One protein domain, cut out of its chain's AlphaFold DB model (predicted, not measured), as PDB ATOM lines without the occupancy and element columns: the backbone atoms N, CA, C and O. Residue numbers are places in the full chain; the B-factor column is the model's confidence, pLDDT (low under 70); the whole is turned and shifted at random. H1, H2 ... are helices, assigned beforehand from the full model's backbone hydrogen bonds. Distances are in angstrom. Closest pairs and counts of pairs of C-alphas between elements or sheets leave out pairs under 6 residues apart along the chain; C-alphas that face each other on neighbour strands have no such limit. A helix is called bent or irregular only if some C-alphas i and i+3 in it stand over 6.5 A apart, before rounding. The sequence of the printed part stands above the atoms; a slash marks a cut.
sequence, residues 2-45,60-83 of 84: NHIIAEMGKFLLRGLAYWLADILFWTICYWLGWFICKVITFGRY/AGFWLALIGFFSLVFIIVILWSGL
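What this domain is: This is residues 2 to 45 and 60 to 83 of the 84 residues of an uncharacterized protein of Salinimonas sediminis (UniProt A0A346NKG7). One very long helix, H1, makes the longest axis, and a shorter helix, H2, lies alongside part of it, running back the other way with a gap between the two. H1 extends well past H2 at its first-residue end, where residues 2 to 24 stand free, and the two helices form a loose pair with 6 pairs of C-alphas within 10 A. The printed part has 68 residues with two named helices, H1 then H2, and no named strand; its class is all helix. The whole is extended, with a radius of gyration of the C-alphas of 17.3 A, and its outline is a rod spanning 59 by 22 by 11 A.

How they stand to each other: H1, residues 2 to 40, and H2, residues 60 to 81, are near each other, with 6 pairs of C-alphas within 10 A and no pair within 8 A. In H1, residues 2 to 24 stand free. Residues 38 to 44, of which 38 to 40 belong to H1, also stand free. So do residues 72 to 83, of which 72 to 81 belong to H2. In H1 every O i to N i+4 pair is within hydrogen-bond range; in H2, 17 of 18 are.

Where its parts are: H1 measures 54.0 A from C-alpha 2 at (164.783, 175.381, 156.235) to C-alpha 40 at (162.574, 122.843, 143.805). H2 measures 32.5 A, from C-alpha 60 at (152.248, 126.429, 139.560) to C-alpha 81 at (148.619, 152.875, 158.096). Neither helix is bent.

The domain as a whole: The two C-alphas farthest apart, those of Asn 2 and Arg 44, are 59.2 A apart. Residues 46 to 59 are not printed, and C-alphas 45 and 60 are 14.1 A apart across this cut, which falls in the link from H1 to H2. The mean pLDDT of the printed part is 71.6; 26 residues are under 70, among them 40 to 45 and 60 to 65.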
ATOM      1  N   ASN A   2     164.465 176.734 155.728       68.00
ATOM      2  CA  ASN A   2     164.783 175.381 156.235       68.00
ATOM      3  C   ASN A   2     163.565 174.452 156.437       68.00
ATOM      4  O   ASN A   2     163.654 173.260 156.165       68.00
ATOM      5  N   HIS A   3     162.412 174.994 156.842       67.94
ATOM      6  CA  HIS A   3     161.191 174.202 157.046       67.94
ATOM      7  C   HIS A   3     160.617 173.627 155.739       67.94
ATOM      8  O   HIS A   3     160.200 172.477 155.701       67.94
ATOM      9  N   ILE A   4     160.663 174.398 154.647       76.94
ATOM     10  CA  ILE A   4     160.142 173.980 153.334       76.94
ATOM     11  C   ILE A   4     161.047 172.904 152.718       76.94
ATOM     12  O   ILE A   4     160.562 171.952 152.119       76.94
ATOM     13  N   ILE A   5     162.362 173.012 152.930       76.50
ATOM     14  CA  ILE A   5     163.349 172.021 152.476       76.50
ATOM     15  C   ILE A   5     163.164 170.689 153.219       76.50
ATOM     16  O   ILE A   5     163.245 169.629 152.604       76.50
ATOM     17  N   ALA A   6     162.866 170.731 154.523       74.06
ATOM     18  CA  ALA A   6     162.613 169.532 155.321       74.06
ATOM     19  C   ALA A   6     161.301 168.829 154.921       74.06
ATOM     20  O   ALA A   6     161.259 167.602 154.828       74.06
ATOM     21  N   GLU A   7     160.250 169.604 154.645       77.06
ATOM     22  CA  GLU A   7     158.975 169.111 154.110       77.06
ATOM     23  C   GLU A   7     159.182 168.453 152.735       77.06
ATOM     24  O   GLU A   7     158.861 167.278 152.560       77.06
ATOM     25  N   MET A   8     159.827 169.146 151.786       78.62
ATOM     26  CA  MET A   8     160.151 168.600 150.455       78.62
ATOM     27  C   MET A   8     161.019 167.341 150.525       78.62
ATOM     28  O   MET A   8     160.781 166.379 149.793       78.62
ATOM     29  N   GLY A   9     162.007 167.319 151.422       76.38
ATOM     30  CA  GLY A   9     162.889 166.171 151.618       76.38
ATOM     31  C   GLY A   9     162.137 164.913 152.049       76.38
ATOM     32  O   GLY A   9     162.454 163.823 151.575       76.38
ATOM     33  N   LYS A  10     161.092 165.045 152.879       73.81
ATOM     34  CA  LYS A  10     160.252 163.911 153.297       73.81
ATOM     35  C   LYS A  10     159.461 163.314 152.137       73.81
ATOM     36  O   LYS A  10     159.404 162.091 152.022       73.81
ATOM     37  N   PHE A  11     158.884 164.143 151.267       76.12
ATOM     38  CA  PHE A  11     158.155 163.655 150.089       76.12
ATOM     39  C   PHE A  11     159.082 162.930 149.109       76.12
ATOM     40  O   PHE A  11     158.743 161.848 148.628       76.12
ATOM     41  N   LEU A  12     160.280 163.473 148.877       81.56
ATOM     42  CA  LEU A  12     161.281 162.853 148.007       81.56
ATOM     43  C   LEU A  12     161.805 161.529 148.571       81.56
ATOM     44  O   LEU A  12     161.872 160.545 147.840       81.56
ATOM     45  N   LEU A  13     162.114 161.467 149.869       80.88
ATOM     46  CA  LEU A  13     162.548 160.229 150.523       80.88
ATOM     47  C   LEU A  13     161.473 159.145 150.479       80.88
ATOM     48  O   LEU A  13     161.791 157.984 150.246       80.88
ATOM     49  N   ARG A  14     160.202 159.510 150.670       79.75
ATOM     50  CA  ARG A  14     159.088 158.554 150.656       79.75
ATOM     51  C   ARG A  14     158.836 158.006 149.249       79.75
ATOM     52  O   ARG A  14     158.660 156.801 149.099       79.75
ATOM     53  N   GLY A  15     158.901 158.860 148.224       77.75
ATOM     54  CA  GLY A  15     158.821 158.438 146.822       77.75
ATOM     55  C   GLY A  15     160.003 157.560 146.405       77.75
ATOM     56  O   GLY A  15     159.806 156.505 145.806       77.75
ATOM     57  N   LEU A  16     161.224 157.945 146.792       81.62
ATOM     58  CA  LEU A  16     162.434 157.175 146.511       81.62
ATOM     59  C   LEU A  16     162.412 155.814 147.212       81.62
ATOM     60  O   LEU A  16     162.740 154.810 146.591       81.62
ATOM     61  N   ALA A  17     161.984 155.758 148.474       76.94
ATOM     62  CA  ALA A  17     161.854 154.509 149.219       76.94
ATOM     63  C   ALA A  17     160.820 153.569 148.585       76.94
ATOM     64  O   ALA A  17     161.070 152.371 148.503       76.94
ATOM     65  N   TYR A  18     159.694 154.101 148.100       77.44
ATOM     66  CA  TYR A  18     158.679 153.305 147.406       77.44
ATOM     67  C   TYR A  18     159.215 152.737 146.090       77.44
ATOM     68  O   TYR A  18     159.061 151.552 145.819       77.44
ATOM     69  N   TRP A  19     159.910 153.562 145.304       79.88
ATOM     70  CA  TRP A  19     160.502 153.144 144.033       79.88
ATOM     71  C   TRP A  19     161.615 152.107 144.229       79.88
ATOM     72  O   TRP A  19     161.689 151.111 143.513       79.88
ATOM     73  N   LEU A  20     162.449 152.302 145.254       76.56
ATOM     74  CA  LEU A  20     163.488 151.351 145.628       76.56
ATOM     75  C   LEU A  20     162.878 150.033 146.114       76.56
ATOM     76  O   LEU A  20     163.349 148.976 145.717       76.56
ATOM     77  N   ALA A  21     161.821 150.086 146.929       76.44
ATOM     78  CA  ALA A  21     161.104 148.903 147.390       76.44
ATOM     79  C   ALA A  21     160.429 148.154 146.236       76.44
ATOM     80  O   ALA A  21     160.462 146.931 146.233       76.44
ATOM     81  N   ASP A  22     159.878 148.856 145.247       77.69
ATOM     82  CA  ASP A  22     159.249 148.252 144.069       77.69
ATOM     83  C   ASP A  22     160.279 147.549 143.172       77.69
ATOM     84  O   ASP A  22     160.115 146.385 142.814       77.69
ATOM     85  N   ILE A  23     161.424 148.189 142.906       77.88
ATOM     86  CA  ILE A  23     162.533 147.563 142.167       77.88
ATOM     87  C   ILE A  23     163.108 146.384 142.940       77.88
ATOM     88  O   ILE A  23     163.411 145.344 142.352       77.88
ATOM     89  N   LEU A  24     163.263 146.530 144.254       73.75
ATOM     90  CA  LEU A  24     163.757 145.467 145.114       73.75
ATOM     91  C   LEU A  24     162.754 144.314 145.154       73.75
ATOM     92  O   LEU A  24     163.166 143.168 145.081       73.75
ATOM     93  N   PHE A  25     161.455 144.591 145.199       73.88
ATOM     94  CA  PHE A  25     160.414 143.576 145.144       73.88
ATOM     95  C   PHE A  25     160.408 142.877 143.791       73.88
ATOM     96  O   PHE A  25     160.438 141.655 143.747       73.88
ATOM     97  N   TRP A  26     160.460 143.613 142.683       69.81
ATOM     98  CA  TRP A  26     160.497 143.027 141.346       69.81
ATOM     99  C   TRP A  26     161.747 142.169 141.150       69.81
ATOM    100  O   TRP A  26     161.659 141.019 140.727       69.81
ATOM    101  N   THR A  27     162.907 142.692 141.548       73.25
ATOM    102  CA  THR A  27     164.188 141.992 141.441       73.25
ATOM    103  C   THR A  27     164.218 140.790 142.371       73.25
ATOM    104  O   THR A  27     164.448 139.685 141.901       73.25
ATOM    105  N   ILE A  28     163.936 140.962 143.666       73.50
ATOM    106  CA  ILE A  28     163.958 139.875 144.646       73.50
ATOM    107  C   ILE A  28     162.871 138.860 144.329       73.50
ATOM    108  O   ILE A  28     163.218 137.702 144.212       73.50
ATOM    109  N   CYS A  29     161.598 139.204 144.125       70.75
ATOM    110  CA  CYS A  29     160.576 138.195 143.813       70.75
ATOM    111  C   CYS A  29     160.855 137.457 142.506       70.75
ATOM    112  O   CYS A  29     160.609 136.252 142.444       70.75
ATOM    113  N   TYR A  30     161.396 138.123 141.485       65.94
ATOM    114  CA  TYR A  30     161.787 137.437 140.256       65.94
ATOM    115  C   TYR A  30     162.975 136.502 140.494       65.94
ATOM    116  O   TYR A  30     162.941 135.343 140.080       65.94
ATOM    117  N   TRP A  31     164.004 136.959 141.212       68.25
ATOM    118  CA  TRP A  31     165.203 136.165 141.486       68.25
ATOM    119  C   TRP A  31     164.939 135.029 142.472       68.25
ATOM    120  O   TRP A  31     165.363 133.905 142.227       68.25
ATOM    121  N   LEU A  32     164.200 135.290 143.550       68.19
ATOM    122  CA  LEU A  32     163.762 134.298 144.527       68.19
ATOM    123  C   LEU A  32     162.810 133.310 143.864       68.19
ATOM    124  O   LEU A  32     162.999 132.116 144.021       68.19
ATOM    125  N   GLY A  33     161.828 133.774 143.087       67.94
ATOM    126  CA  GLY A  33     160.910 132.905 142.353       67.94
ATOM    127  C   GLY A  33     161.653 132.006 141.369       67.94
ATOM    128  O   GLY A  33     161.420 130.801 141.329       67.94
ATOM    129  N   TRP A  34     162.616 132.556 140.631       68.94
ATOM    130  CA  TRP A  34     163.472 131.787 139.735       68.94
ATOM    131  C   TRP A  34     164.378 130.804 140.484       68.94
ATOM    132  O   TRP A  34     164.463 129.643 140.089       68.94
ATOM    133  N   PHE A  35     165.019 131.226 141.576       74.25
ATOM    134  CA  PHE A  35     165.893 130.381 142.390       74.25
ATOM    135  C   PHE A  35     165.109 129.258 143.064       74.25
ATOM    136  O   PHE A  35     165.504 128.102 142.981       74.25
ATOM    137  N   ILE A  36     163.952 129.567 143.642       69.88
ATOM    138  CA  ILE A  36     163.020 128.596 144.219       69.88
ATOM    139  C   ILE A  36     162.565 127.617 143.141       69.88
ATOM    140  O   ILE A  36     162.667 126.412 143.351       69.88
ATOM    141  N   CYS A  37     162.148 128.095 141.965       65.88
ATOM    142  CA  CYS A  37     161.820 127.222 140.840       65.88
ATOM    143  C   CYS A  37     162.996 126.307 140.492       65.88
ATOM    144  O   CYS A  37     162.796 125.110 140.325       65.88
ATOM    145  N   LYS A  38     164.222 126.829 140.431       64.56
ATOM    146  CA  LYS A  38     165.437 126.084 140.069       64.56
ATOM    147  C   LYS A  38     165.852 125.049 141.118       64.56
ATOM    148  O   LYS A  38     166.278 123.955 140.753       64.56
ATOM    149  N   VAL A  39     165.705 125.390 142.396       70.69
ATOM    150  CA  VAL A  39     166.028 124.535 143.545       70.69
ATOM    151  C   VAL A  39     164.967 123.455 143.726       70.69
ATOM    152  O   VAL A  39     165.315 122.282 143.806       70.69
ATOM    153  N   ILE A  40     163.678 123.810 143.698       68.06
ATOM    154  CA  ILE A  40     162.574 122.843 143.805       68.06
ATOM    155  C   ILE A  40     162.572 121.881 142.615       68.06
ATOM    156  O   ILE A  40     162.330 120.689 142.786       68.06
ATOM    157  N   THR A  41     162.876 122.362 141.406       64.81
ATOM    158  CA  THR A  41     162.990 121.486 140.228       64.81
ATOM    159  C   THR A  41     164.310 120.715 140.166       64.81
ATOM    160  O   THR A  41     164.501 119.957 139.216       64.81
ATOM    161  N   PHE A  42     165.212 120.857 141.153       61.84
ATOM    162  CA  PHE A  42     166.509 120.163 141.208       61.84
ATOM    163  C   PHE A  42     167.298 120.259 139.885       61.84
ATOM    164  O   PHE A  42     167.938 119.309 139.438       61.84
ATOM    165  N   GLY A  43     167.220 121.406 139.202       56.88
ATOM    166  CA  GLY A  43     167.894 121.611 137.916       56.88
ATOM    167  C   GLY A  43     167.224 120.958 136.699       56.88
ATOM    168  O   GLY A  43     167.760 121.070 135.598       56.88
ATOM    169  N   ARG A  44     166.035 120.352 136.825       54.56
ATOM    170  CA  ARG A  44     165.213 119.914 135.680       54.56
ATOM    171  C   ARG A  44     164.437 121.099 135.108       54.56
ATOM    172  O   ARG A  44     163.210 121.136 135.129       54.56
ATOM    173  N   TYR A  45     165.170 122.087 134.601       47.81
ATOM    174  CA  TYR A  45     164.582 123.066 133.695       47.81
ATOM    175  C   TYR A  45     164.154 122.310 132.429       47.81
ATOM    176  O   TYR A  45     164.968 121.545 131.900       47.81
ATOM    177  N   ALA A  60     151.184 125.422 139.672       53.50
ATOM    178  CA  ALA A  60     152.248 126.429 139.560       53.50
ATOM    179  C   ALA A  60     151.687 127.860 139.457       53.50
ATOM    180  O   ALA A  60     152.204 128.777 140.088       53.50
ATOM    181  N   GLY A  61     150.572 128.037 138.736       57.06
ATOM    182  CA  GLY A  61     149.876 129.327 138.660       57.06
ATOM    183  C   GLY A  61     149.244 129.754 139.989       57.06
ATOM    184  O   GLY A  61     149.166 130.946 140.274       57.06
ATOM    185  N   PHE A  62     148.853 128.792 140.833       62.09
ATOM    186  CA  PHE A  62     148.226 129.073 142.126       62.09
ATOM    187  C   PHE A  62     149.189 129.749 143.107       62.09
ATOM    188  O   PHE A  62     148.832 130.749 143.717       62.09
ATOM    189  N   TRP A  63     150.424 129.254 143.224       56.12
ATOM    190  CA  TRP A  63     151.422 129.842 144.125       56.12
ATOM    191  C   TRP A  63     151.850 131.245 143.692       56.12
ATOM    192  O   TRP A  63     152.016 132.121 144.538       56.12
ATOM    193  N   LEU A  64     151.962 131.478 142.383       64.69
ATOM    194  CA  LEU A  64     152.260 132.803 141.844       64.69
ATOM    195  C   LEU A  64     151.121 133.794 142.135       64.69
ATOM    196  O   LEU A  64     151.375 134.910 142.585       64.69
ATOM    197  N   ALA A  65     149.869 133.366 141.948       66.06
ATOM    198  CA  ALA A  65     148.694 134.171 142.277       66.06
ATOM    199  C   ALA A  65     148.584 134.449 143.786       66.06
ATOM    200  O   ALA A  65     148.233 135.558 144.179       66.06
ATOM    201  N   LEU A  66     148.937 133.472 144.628       74.81
ATOM    202  CA  LEU A  66     148.920 133.607 146.082       74.81
ATOM    203  C   LEU A  66     149.942 134.652 146.557       74.81
ATOM    204  O   LEU A  66     149.602 135.537 147.336       74.81
ATOM    205  N   ILE A  67     151.175 134.592 146.048       73.50
ATOM    206  CA  ILE A  67     152.233 135.554 146.393       73.50
ATOM    207  C   ILE A  67     151.870 136.958 145.894       73.50
ATOM    208  O   ILE A  67     152.013 137.927 146.640       73.50
ATOM    209  N   GLY A  68     151.333 137.065 144.673       68.94
ATOM    210  CA  GLY A  68     150.814 138.327 144.143       68.94
ATOM    211  C   GLY A  68     149.721 138.920 145.034       68.94
ATOM    212  O   GLY A  68     149.790 140.096 145.386       68.94
ATOM    213  N   PHE A  69     148.774 138.095 145.487       74.12
ATOM    214  CA  PHE A  69     147.703 138.508 146.392       74.12
ATOM    215  C   PHE A  69     148.239 139.033 147.731       74.12
ATOM    216  O   PHE A  69     147.860 140.125 148.151       74.12
ATOM    217  N   PHE A  70     149.170 138.320 148.371       76.31
ATOM    218  CA  PHE A  70     149.774 138.776 149.628       76.31
ATOM    219  C   PHE A  70     150.561 140.079 149.471       76.31
ATOM    220  O   PHE A  70     150.479 140.938 150.349       76.31
ATOM    221  N   SER A  71     151.269 140.270 148.352       76.19
ATOM    222  CA  SER A  71     151.964 141.535 148.077       76.19
ATOM    223  C   SER A  71     150.994 142.714 147.970       76.19
ATOM    224  O   SER A  71     151.236 143.775 148.543       76.19
ATOM    225  N   LEU A  72     149.844 142.502 147.324       73.75
ATOM    226  CA  LEU A  72     148.805 143.512 147.145       73.75
ATOM    227  C   LEU A  72     148.163 143.889 148.482       73.75
ATOM    228  O   LEU A  72     148.022 145.070 148.792       73.75
ATOM    229  N   VAL A  73     147.841 142.889 149.308       78.75
ATOM    230  CA  VAL A  73     147.312 143.095 150.664       78.75
ATOM    231  C   VAL A  73     148.308 143.880 151.518       78.75
ATOM    232  O   VAL A  73     147.918 144.816 152.212       78.75
ATOM    233  N   PHE A  74     149.597 143.555 151.436       76.38
ATOM    234  CA  PHE A  74     150.639 144.233 152.204       76.38
ATOM    235  C   PHE A  74     150.786 145.714 151.817       76.38
ATOM    236  O   PHE A  74     150.867 146.575 152.693       76.38
ATOM    237  N   ILE A  75     150.734 146.031 150.517       77.75
ATOM    238  CA  ILE A  75     150.754 147.415 150.016       77.75
ATOM    239  C   ILE A  75     149.530 148.194 150.512       77.75
ATOM    240  O   ILE A  75     149.669 149.318 150.992       77.75
ATOM    241  N   ILE A  76     148.338 147.592 150.448       82.94
ATOM    242  CA  ILE A  76     147.094 148.223 150.914       82.94
ATOM    243  C   ILE A  76     147.175 148.546 152.410       82.94
ATOM    244  O   ILE A  76     146.810 149.648 152.812       82.94
ATOM    245  N   VAL A  77     147.695 147.625 153.225       83.62
ATOM    246  CA  VAL A  77     147.859 147.824 154.674       83.62
ATOM    247  C   VAL A  77     148.838 148.960 154.979       83.62
ATOM    248  O   VAL A  77     148.556 149.780 155.850       83.62
ATOM    249  N   ILE A  78     149.954 149.054 154.250       78.56
ATOM    250  CA  ILE A  78     150.934 150.143 154.413       78.56
ATOM    251  C   ILE A  78     150.352 151.499 154.000       78.56
ATOM    252  O   ILE A  78     150.607 152.511 154.651       78.56
ATOM    253  N   LEU A  79     149.571 151.541 152.922       76.44
ATOM    254  CA  LEU A  79     148.908 152.772 152.491       76.44
ATOM    255  C   LEU A  79     147.871 153.236 153.517       76.44
ATOM    256  O   LEU A  79     147.804 154.426 153.808       76.44
ATOM    257  N   TRP A  80     147.113 152.306 154.100       76.00
ATOM    258  CA  TRP A  80     146.147 152.604 155.159       76.00
ATOM    259  C   TRP A  80     146.815 153.105 156.442       76.00
ATOM    260  O   TRP A  80     146.376 154.102 157.010       76.00
ATOM    261  N   SER A  81     147.897 152.461 156.886       74.06
ATOM    262  CA  SER A  81     148.619 152.875 158.096       74.06
ATOM    263  C   SER A  81     149.397 154.177 157.922       74.06
ATOM    264  O   SER A  81     149.663 154.862 158.899       74.06
ATOM    265  N   GLY A  82     149.757 154.536 156.689       63.25
ATOM    266  CA  GLY A  82     150.388 155.814 156.376       63.25
ATOM    267  C   GLY A  82     149.419 156.991 156.224       63.25
ATOM    268  O   GLY A  82     149.913 158.111 156.063       63.25
ATOM    269  N   LEU A  83     148.103 156.734 156.213       58.44
ATOM    270  CA  LEU A  83     147.025 157.723 156.067       58.44
ATOM    271  C   LEU A  83     146.368 158.097 157.414       58.44
ATOM    272  O   LEU A  83     145.751 159.157 157.502       58.44
TER     273      LEU A  83